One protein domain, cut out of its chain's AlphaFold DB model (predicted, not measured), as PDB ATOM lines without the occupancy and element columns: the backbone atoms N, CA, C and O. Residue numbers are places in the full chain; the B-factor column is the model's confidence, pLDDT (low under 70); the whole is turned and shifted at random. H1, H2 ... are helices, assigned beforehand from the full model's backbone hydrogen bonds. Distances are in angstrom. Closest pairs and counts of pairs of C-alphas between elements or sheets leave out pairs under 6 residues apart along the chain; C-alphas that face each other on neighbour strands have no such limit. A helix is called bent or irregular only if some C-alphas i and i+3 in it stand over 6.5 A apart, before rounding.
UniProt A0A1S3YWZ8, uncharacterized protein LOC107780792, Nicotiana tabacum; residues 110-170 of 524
ATOM      1  N   SER A 110       6.367  25.215 -44.363       58.81
ATOM      2  CA  SER A 110       6.871  26.065 -45.463       58.81
ATOM      3  C   SER A 110       8.385  26.321 -45.396       58.81
ATOM      4  O   SER A 110       8.999  26.659 -46.406       58.81
ATOM      5  N   GLY A 111       9.003  26.095 -44.230       70.19
ATOM      6  CA  GLY A 111      10.449  26.191 -44.010       70.19
ATOM      7  C   GLY A 111      11.247  24.919 -44.325       70.19
ATOM      8  O   GLY A 111      12.465  24.910 -44.139       70.19
ATOM      9  N   PHE A 112      10.611  23.829 -44.770       78.06
ATOM     10  CA  PHE A 112      11.341  22.609 -45.119       78.06
ATOM     11  C   PHE A 112      12.201  22.809 -46.367       78.06
ATOM     12  O   PHE A 112      11.743  23.275 -47.409       78.06
ATOM     13  N   THR A 113      13.466  22.401 -46.274       76.50
ATOM     14  CA  THR A 113      14.438  22.451 -47.371       76.50
ATOM     15  C   THR A 113      15.110  21.087 -47.559       76.50
ATOM     16  O   THR A 113      15.091  20.229 -46.671       76.50
ATOM     17  N   GLY A 114      15.676  20.850 -48.746       82.06
ATOM     18  CA  GLY A 114      16.440  19.636 -49.044       82.06
ATOM     19  C   GLY A 114      15.641  18.334 -48.890       82.06
ATOM     20  O   GLY A 114      14.541  18.197 -49.423       82.06
ATOM     21  N   GLN A 115      16.214  17.361 -48.172       81.44
ATOM     22  CA  GLN A 115      15.648  16.011 -48.010       81.44
ATOM     23  C   GLN A 115      14.291  16.007 -47.297       81.44
ATOM     24  O   GLN A 115      13.420  15.228 -47.671       81.44
ATOM     25  N   LEU A 116      14.085  16.900 -46.323       81.31
ATOM     26  CA  LEU A 116      12.810  17.013 -45.606       81.31
ATOM     27  C   LEU A 116      11.696  17.529 -46.517       81.31
ATOM     28  O   LEU A 116      10.578  17.027 -46.453       81.31
ATOM     29  N   ARG A 117      12.011  18.469 -47.418       81.19
ATOM     30  CA  ARG A 117      11.056  18.943 -48.427       81.19
ATOM     31  C   ARG A 117      10.718  17.845 -49.430       81.19
ATOM     32  O   ARG A 117       9.555  17.631 -49.731       81.19
ATOM     33  N   GLY A 118      11.727  17.110 -49.897       82.12
ATOM     34  CA  GLY A 118      11.520  15.973 -50.795       82.12
ATOM     35  C   GLY A 118      10.661  14.867 -50.174       82.12
ATOM     36  O   GLY A 118       9.805  14.315 -50.858       82.12
ATOM     37  N   TRP A 119      10.853  14.581 -48.884       88.56
ATOM     38  CA  TRP A 119      10.020  13.647 -48.124       88.56
ATOM     39  C   TRP A 119       8.580  14.154 -47.972       88.56
ATOM     40  O   TRP A 119       7.638  13.447 -48.326       88.56
ATOM     41  N   TRP A 120       8.405  15.399 -47.524       83.44
ATOM     42  CA  TRP A 120       7.083  15.993 -47.339       83.44
ATOM     43  C   TRP A 120       6.301  16.106 -48.647       83.44
ATOM     44  O   TRP A 120       5.118  15.795 -48.674       83.44
ATOM     45  N   ASP A 121       6.939  16.514 -49.744       82.31
ATOM     46  CA  ASP A 121       6.252  16.764 -51.012       82.31
ATOM     47  C   ASP A 121       5.988  15.473 -51.797       82.31
ATOM     48  O   ASP A 121       4.873  15.298 -52.291       82.31
ATOM     49  N   ASN A 122       6.970  14.564 -51.870       81.81
ATOM     50  CA  ASN A 122       6.937  13.428 -52.799       81.81
ATOM     51  C   ASN A 122       6.719  12.059 -52.144       81.81
ATOM     52  O   ASN A 122       6.297  11.139 -52.839       81.81
ATOM     53  N   TYR A 123       7.073  11.883 -50.864       82.19
ATOM     54  CA  TYR A 123       6.989  10.575 -50.200       82.19
ATOM     55  C   TYR A 123       5.660  10.385 -49.461       82.19
ATOM     56  O   TYR A 123       5.057   9.324 -49.567       82.19
ATOM     57  N   LEU A 124       5.200  11.406 -48.733       83.00
ATOM     58  CA  LEU A 124       3.920  11.363 -48.023       83.00
ATOM     59  C   LEU A 124       2.736  11.480 -48.996       83.00
ATOM     60  O   LEU A 124       2.705  12.374 -49.848       83.00
ATOM     61  N   THR A 125       1.741  10.609 -48.839       85.19
ATOM     62  CA  THR A 125       0.462  10.696 -49.562       85.19
ATOM     63  C   THR A 125      -0.413  11.828 -49.014       85.19
ATOM     64  O   THR A 125      -0.177  12.330 -47.917       85.19
ATOM     65  N   ALA A 126      -1.411  12.277 -49.784       81.19
ATOM     66  CA  ALA A 126      -2.300  13.364 -49.359       81.19
ATOM     67  C   ALA A 126      -3.010  13.039 -48.032       81.19
ATOM     68  O   ALA A 126      -3.015  13.874 -47.130       81.19
ATOM     69  N   ASP A 127      -3.481  11.799 -47.889       78.94
ATOM     70  CA  ASP A 127      -4.167  11.310 -46.692       78.94
ATOM     71  C   ASP A 127      -3.234  11.302 -45.466       78.94
ATOM     72  O   ASP A 127      -3.616  11.738 -44.383       78.94
ATOM     73  N   GLU A 128      -1.972  10.885 -45.622       77.56
ATOM     74  CA  GLU A 128      -0.987  10.906 -44.529       77.56
ATOM     75  C   GLU A 128      -0.604  12.334 -44.115       77.56
ATOM     76  O   GLU A 128      -0.422  12.607 -42.926       77.56
ATOM     77  N   LYS A 129      -0.508  13.268 -45.072       81.25
ATOM     78  CA  LYS A 129      -0.285  14.692 -44.761       81.25
ATOM     79  C   LYS A 129      -1.468  15.262 -43.992       81.25
ATOM     80  O   LYS A 129      -1.264  15.983 -43.019       81.25
ATOM     81  N   GLU A 130      -2.685  14.912 -44.392       80.12
ATOM     82  CA  GLU A 130      -3.906  15.334 -43.715       80.12
ATOM     83  C   GLU A 130      -3.991  14.768 -42.290       80.12
ATOM     84  O   GLU A 130      -4.322  15.505 -41.363       80.12
ATOM     85  N   MET A 131      -3.583  13.513 -42.072       77.81
ATOM     86  CA  MET A 131      -3.491  12.925 -40.728       77.81
ATOM     87  C   MET A 131      -2.508  13.669 -39.814       77.81
ATOM     88  O   MET A 131      -2.782  13.822 -38.626       77.81
ATOM     89  N   VAL A 132      -1.375  14.142 -40.343       78.62
ATOM     90  CA  VAL A 132      -0.397  14.924 -39.566       78.62
ATOM     91  C   VAL A 132      -0.905  16.341 -39.288       78.62
ATOM     92  O   VAL A 132      -0.715  16.855 -38.188       78.62
ATOM     93  N   ILE A 133      -1.564  16.970 -40.266       78.06
ATOM     94  CA  ILE A 133      -2.104  18.333 -40.152       78.06
ATOM     95  C   ILE A 133      -3.308  18.384 -39.204       78.06
ATOM     96  O   ILE A 133      -3.450  19.344 -38.457       78.06
ATOM     97  N   ASN A 134      -4.137  17.343 -39.188       76.25
ATOM     98  CA  ASN A 134      -5.329  17.265 -38.343       76.25
ATOM     99  C   ASN A 134      -5.073  16.504 -37.029       76.25
ATOM    100  O   ASN A 134      -6.017  16.053 -36.379       76.25
ATOM    101  N   ALA A 135      -3.808  16.326 -36.636       71.31
ATOM    102  CA  ALA A 135      -3.451  15.602 -35.425       71.31
ATOM    103  C   ALA A 135      -3.866  16.375 -34.162       71.31
ATOM    104  O   ALA A 135      -3.449  17.515 -33.931       71.31
ATOM    105  N   ILE A 136      -4.672  15.728 -33.321       69.69
ATOM    106  CA  ILE A 136      -5.207  16.286 -32.077       69.69
ATOM    107  C   ILE A 136      -4.652  15.490 -30.891       69.69
ATOM    108  O   ILE A 136      -4.660  14.258 -30.908       69.69
ATOM    109  N   ALA A 137      -4.215  16.184 -29.837       60.31
ATOM    110  CA  ALA A 137      -3.774  15.543 -28.599       60.31
ATOM    111  C   ALA A 137      -4.949  14.839 -27.886       60.31
ATOM    112  O   ALA A 137      -5.895  15.489 -27.426       60.31
ATOM    113  N   THR A 138      -4.886  13.507 -27.788       56.72
ATOM    114  CA  THR A 138      -5.940  12.667 -27.189       56.72
ATOM    115  C   THR A 138      -5.856  12.558 -25.664       56.72
ATOM    116  O   THR A 138      -6.894  12.387 -25.019       56.72
ATOM    117  N   ASP A 139      -4.658  12.711 -25.086       55.28
ATOM    118  CA  ASP A 139      -4.397  12.515 -23.656       55.28
ATOM    119  C   ASP A 139      -3.974  13.814 -22.955       55.28
ATOM    120  O   ASP A 139      -3.156  14.579 -23.468       55.28
ATOM    121  N   GLU A 140      -4.482  14.029 -21.737       52.69
ATOM    122  CA  GLU A 140      -3.968  15.044 -20.812       52.69
ATOM    123  C   GLU A 140      -2.569  14.617 -20.352       52.69
ATOM    124  O   GLU A 140      -2.405  13.793 -19.449       52.69
ATOM    125  N   ARG A 141      -1.533  15.134 -21.014       54.84
ATOM    126  CA  ARG A 141      -0.135  14.827 -20.694       54.84
ATOM    127  C   ARG A 141       0.607  16.093 -20.300       54.84
ATOM    128  O   ARG A 141       0.252  17.188 -20.703       54.84
ATOM    129  N   VAL A 142       1.658  15.951 -19.506       52.56
ATOM    130  CA  VAL A 142       2.580  17.056 -19.238       52.56
ATOM    131  C   VAL A 142       3.651  17.025 -20.328       52.56
ATOM    132  O   VAL A 142       4.204  15.955 -20.604       52.56
ATOM    133  N   ASP A 143       3.904  18.154 -20.988       55.25
ATOM    134  CA  ASP A 143       4.998  18.258 -21.953       55.25
ATOM    135  C   ASP A 143       6.372  18.139 -21.255       55.25
ATOM    136  O   ASP A 143       6.489  18.135 -20.026       55.25
ATOM    137  N   ASN A 144       7.453  18.045 -22.032       51.28
ATOM    138  CA  ASN A 144       8.813  17.945 -21.482       51.28
ATOM    139  C   ASN A 144       9.274  19.219 -20.729       51.28
ATOM    140  O   ASN A 144      10.379  19.226 -20.188       51.28
ATOM    141  N   LEU A 145       8.463  20.287 -20.706       49.06
ATOM    142  CA  LEU A 145       8.705  21.545 -19.995       49.06
ATOM    143  C   LEU A 145       7.801  21.727 -18.759       49.06
ATOM    144  O   LEU A 145       7.908  22.749 -18.081       49.06
ATOM    145  N   GLY A 146       6.957  20.747 -18.418       44.31
ATOM    146  CA  GLY A 146       6.097  20.816 -17.237       44.31
ATOM    147  C   GLY A 146       4.744  21.506 -17.457       44.31
ATOM    148  O   GLY A 146       4.028  21.728 -16.482       44.31
ATOM    149  N   MET A 147       4.372  21.847 -18.695       48.62
ATOM    150  CA  MET A 147       3.075  22.445 -19.027       48.62
ATOM    151  C   MET A 147       2.022  21.367 -19.301       48.62
ATOM    152  O   MET A 147       2.281  20.371 -19.979       48.62
ATOM    153  N   ALA A 148       0.809  21.576 -18.789       48.41
ATOM    154  CA  ALA A 148      -0.323  20.688 -19.034       48.41
ATOM    155  C   ALA A 148      -0.798  20.810 -20.493       48.41
ATOM    156  O   ALA A 148      -1.270  21.868 -20.917       48.41
ATOM    157  N   LEU A 149      -0.687  19.727 -21.262       54.59
ATOM    158  CA  LEU A 149      -1.318  19.599 -22.571       54.59
ATOM    159  C   LEU A 149      -2.819  19.415 -22.347       54.59
ATOM    160  O   LEU A 149      -3.276  18.413 -21.801       54.59
ATOM    161  N   VAL A 150      -3.578  20.433 -22.741       54.75
ATOM    162  CA  VAL A 150      -5.041  20.429 -22.703       54.75
ATOM    163  C   VAL A 150      -5.559  19.495 -23.798       54.75
ATOM    164  O   VAL A 150      -5.117  19.575 -24.947       54.75
ATOM    165  N   LYS A 151      -6.507  18.623 -23.446       54.56
ATOM    166  CA  LYS A 151      -7.192  17.724 -24.382       54.56
ATOM    167  C   LYS A 151      -7.795  18.519 -25.549       54.56
ATOM    168  O   LYS A 151      -8.375  19.581 -25.331       54.56
ATOM    169  N   ASN A 152      -7.694  17.991 -26.767       58.69
ATOM    170  CA  ASN A 152      -8.182  18.610 -28.009       58.69
ATOM    171  C   ASN A 152      -7.376  19.805 -28.559       58.69
ATOM    172  O   ASN A 152      -7.906  20.578 -29.357       58.69
ATOM    173  N   ARG A 153      -6.104  19.974 -28.176       62.81
ATOM    174  CA  ARG A 153      -5.230  20.963 -28.827       62.81
ATOM    175  C   ARG A 153      -4.626  20.398 -30.118       62.81
ATOM    176  O   ARG A 153      -4.279  19.218 -30.165       62.81
ATOM    177  N   GLU A 154      -4.493  21.249 -31.136       62.75
ATOM    178  CA  GLU A 154      -3.750  20.952 -32.366       62.75
ATOM    179  C   GLU A 154      -2.295  20.620 -32.008       62.75
ATOM    180  O   GLU A 154      -1.562  21.479 -31.513       62.75
ATOM    181  N   ASP A 155      -1.888  19.371 -32.239       68.75
ATOM    182  CA  ASP A 155      -0.544  18.872 -31.927       68.75
ATOM    183  C   ASP A 155       0.220  18.496 -33.200       68.75
ATOM    184  O   ASP A 155       0.928  17.488 -33.305       68.75
ATOM    185  N   VAL A 156       0.032  19.346 -34.210       73.00
ATOM    186  CA  VAL A 156       0.600  19.200 -35.551       73.00
ATOM    187  C   VAL A 156       2.118  19.154 -35.480       73.00
ATOM    188  O   VAL A 156       2.743  18.314 -36.116       73.00
ATOM    189  N   VAL A 157       2.733  20.024 -34.673       74.12
ATOM    190  CA  VAL A 157       4.195  20.135 -34.584       74.12
ATOM    191  C   VAL A 157       4.808  18.906 -33.915       74.12
ATOM    192  O   VAL A 157       5.793  18.375 -34.421       74.12
ATOM    193  N   TYR A 158       4.241  18.414 -32.813       73.69
ATOM    194  CA  TYR A 158       4.760  17.223 -32.140       73.69
ATOM    195  C   TYR A 158       4.567  15.971 -32.992       73.69
ATOM    196  O   TYR A 158       5.502  15.188 -33.151       73.69
ATOM    197  N   THR A 159       3.394  15.819 -33.612       76.50
ATOM    198  CA  THR A 159       3.095  14.697 -34.511       76.50
ATOM    199  C   THR A 159       3.989  14.731 -35.751       76.50
ATOM    200  O   THR A 159       4.525  13.701 -36.162       76.50
ATOM    201  N   LEU A 160       4.248  15.915 -36.308       80.94
ATOM    202  CA  LEU A 160       5.196  16.116 -37.404       80.94
ATOM    203  C   LEU A 160       6.632  15.766 -36.989       80.94
ATOM    204  O   LEU A 160       7.340  15.073 -37.712       80.94
ATOM    205  N   VAL A 161       7.073  16.190 -35.803       79.69
ATOM    206  CA  VAL A 161       8.404  15.839 -35.285       79.69
ATOM    207  C   VAL A 161       8.515  14.333 -35.051       79.69
ATOM    208  O   VAL A 161       9.513  13.738 -35.449       79.69
ATOM    209  N   LEU A 162       7.501  13.690 -34.468       71.50
ATOM    210  CA  LEU A 162       7.486  12.242 -34.255       71.50
ATOM    211  C   LEU A 162       7.492  11.454 -35.567       71.50
ATOM    212  O   LEU A 162       8.228  10.477 -35.669       71.50
ATOM    213  N   THR A 163       6.735  11.885 -36.575       77.88
ATOM    214  CA  THR A 163       6.694  11.226 -37.892       77.88
ATOM    215  C   THR A 163       7.999  11.399 -38.666       77.88
ATOM    216  O   THR A 163       8.492  10.432 -39.245       77.88
ATOM    217  N   ILE A 164       8.630  12.579 -38.608       81.94
ATOM    218  CA  ILE A 164       9.987  12.788 -39.142       81.94
ATOM    219  C   ILE A 164      10.976  11.865 -38.423       81.94
ATOM    220  O   ILE A 164      11.778  11.175 -39.054       81.94
ATOM    221  N   LEU A 165      10.921  11.830 -37.093       73.44
ATOM    222  CA  LEU A 165      11.791  10.989 -36.284       73.44
ATOM    223  C   LEU A 165      11.601   9.497 -36.595       73.44
ATOM    224  O   LEU A 165      12.594   8.797 -36.768       73.44
ATOM    225  N   GLU A 166      10.365   9.016 -36.727       76.00
ATOM    226  CA  GLU A 166      10.071   7.626 -37.090       76.00
ATOM    227  C   GLU A 166      10.537   7.292 -38.513       76.00
ATOM    228  O   GLU A 166      11.100   6.219 -38.729       76.00
ATOM    229  N   HIS A 167      10.372   8.204 -39.473       77.25
ATOM    230  CA  HIS A 167      10.742   7.956 -40.864       77.25
ATOM    231  C   HIS A 167      12.261   7.936 -41.088       77.25
ATOM    232  O   HIS A 167      12.778   7.051 -41.770       77.25
ATOM    233  N   PHE A 168      12.992   8.893 -40.505       76.12
ATOM    234  CA  PHE A 168      14.434   9.034 -40.737       76.12
ATOM    235  C   PHE A 168      15.295   8.232 -39.755       76.12
ATOM    236  O   PHE A 168      16.350   7.733 -40.146       76.12
ATOM    237  N   ASN A 169      14.865   8.087 -38.497       64.44
ATOM    238  CA  ASN A 169      15.629   7.367 -37.469       64.44
ATOM    239  C   ASN A 169      15.057   5.975 -37.150       64.44
ATOM    240  O   ASN A 169      15.708   5.206 -36.437       64.44
ATOM    241  N   GLY A 170      13.872   5.631 -37.664       63.66
ATOM    242  CA  GLY A 170      13.123   4.451 -37.234       63.66
ATOM    243  C   GLY A 170      12.460   4.652 -35.865       63.66
ATOM    244  O   GLY A 170      12.627   5.679 -35.203       63.66
TER     245      GLY A 170
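AT A GLANCE: This is residues 110 to 170 of the 524 residues of the protein "uncharacterized protein LOC107780792" of Nicotiana tabacum (UniProt A0A1S3YWZ8). Three helices make the three sides of a rough, open triangle, and a long loop reaches away from one of its corners and folds back to it. H2 and H3 meet as a V at the end of H2 and the beginning of H3, H1 lies across the mouth of that V, and the loop, residues 134 to 155, runs out from the V's point and makes one end of the longest axis. The printed part has 61 residues with three named helices, H1, H2 and H3 in that order, and no named strand; by its named elements it is all helix. It is only just loose, close to compact, with a radius of gyration of the C-alphas of 13.1 A. Its outline is elongated, spanning 35 by 22 by 22 A along the three main axes.

HOW THE PARTS SIT: From its first residue, Ser 110, the printed part runs through four residues into H1, residues 114 to 123. A tight link of 2 residues, Leu 124 and Thr 125, joins H1 to H2, residues 126 to 133. H1 and H2 are close but not clearly touching, with 1 pair of C-alphas within 8 A, those of Trp 120 and Lys 129 at 7.9 A. Their lines stand at a steep tilt of 56 degrees, and they run opposite ways. Their centres are 13.9 A apart. After H2 a long link of 22 residues, 134 to 155, leads to H3, residues 156 to 169. H2 and H3 touch, with 4 pairs of C-alphas within 8 A; the closest C-alphas are those of Ile 133 and Val 156, 5.4 A apart. H3 touches H2 with residues 156 to 160 alone. Their lines stand at a steep tilt of 60 degrees, they run opposite ways, and their centres are 12.5 A apart. H1 and H3 are near each other: they have no pair of C-alphas within 8 A, but 6 pairs within 10 A. Residues 122 to 127, of which 122 and 123 belong to H1 and 126 and 127 to H2, stand free. In H1, H2 and H3 every O i to N i+4 pair of the backbone is within hydrogen-bond range.

IN THESE COORDINATES: H1 begins at C-alpha 114, at (16.440, 19.636, -49.044), and measures 13.1 A from first to last C-alpha. It is neither bent nor irregular, but only just: C-alphas 120 and 123 are 6.1 A apart. H2 measures 10.5 A and ends at C-alpha 133, at (-2.104, 18.333, -40.152). The long link that follows passes Gly 146, whose C-alpha is at (6.097, 20.816, -17.237). H3, the longest helix with 14 residues, measures 19.2 A and ends at C-alpha 169, at (15.629, 7.367, -37.469).

THE WHOLE: The two C-alphas farthest apart in the domain are those of Asn 122 and Gly 146, at 36.3 A. From the first to the last printed C-alpha, Ser 110 to Gly 170, it is 24.0 A. The printed part has no cut. The C-alphas of residues 134 to 155, a stretch with no named element, lie 7 to 20 A from the mean of the C-alphas. The mean pLDDT of the printed part is 70.4, and it is 83 for H1, 79 for H2 and 75 for H3. The model's confidence is low, under 70, at 23 residues: residue 110, residues 136 to 155 and residues 169 to 170.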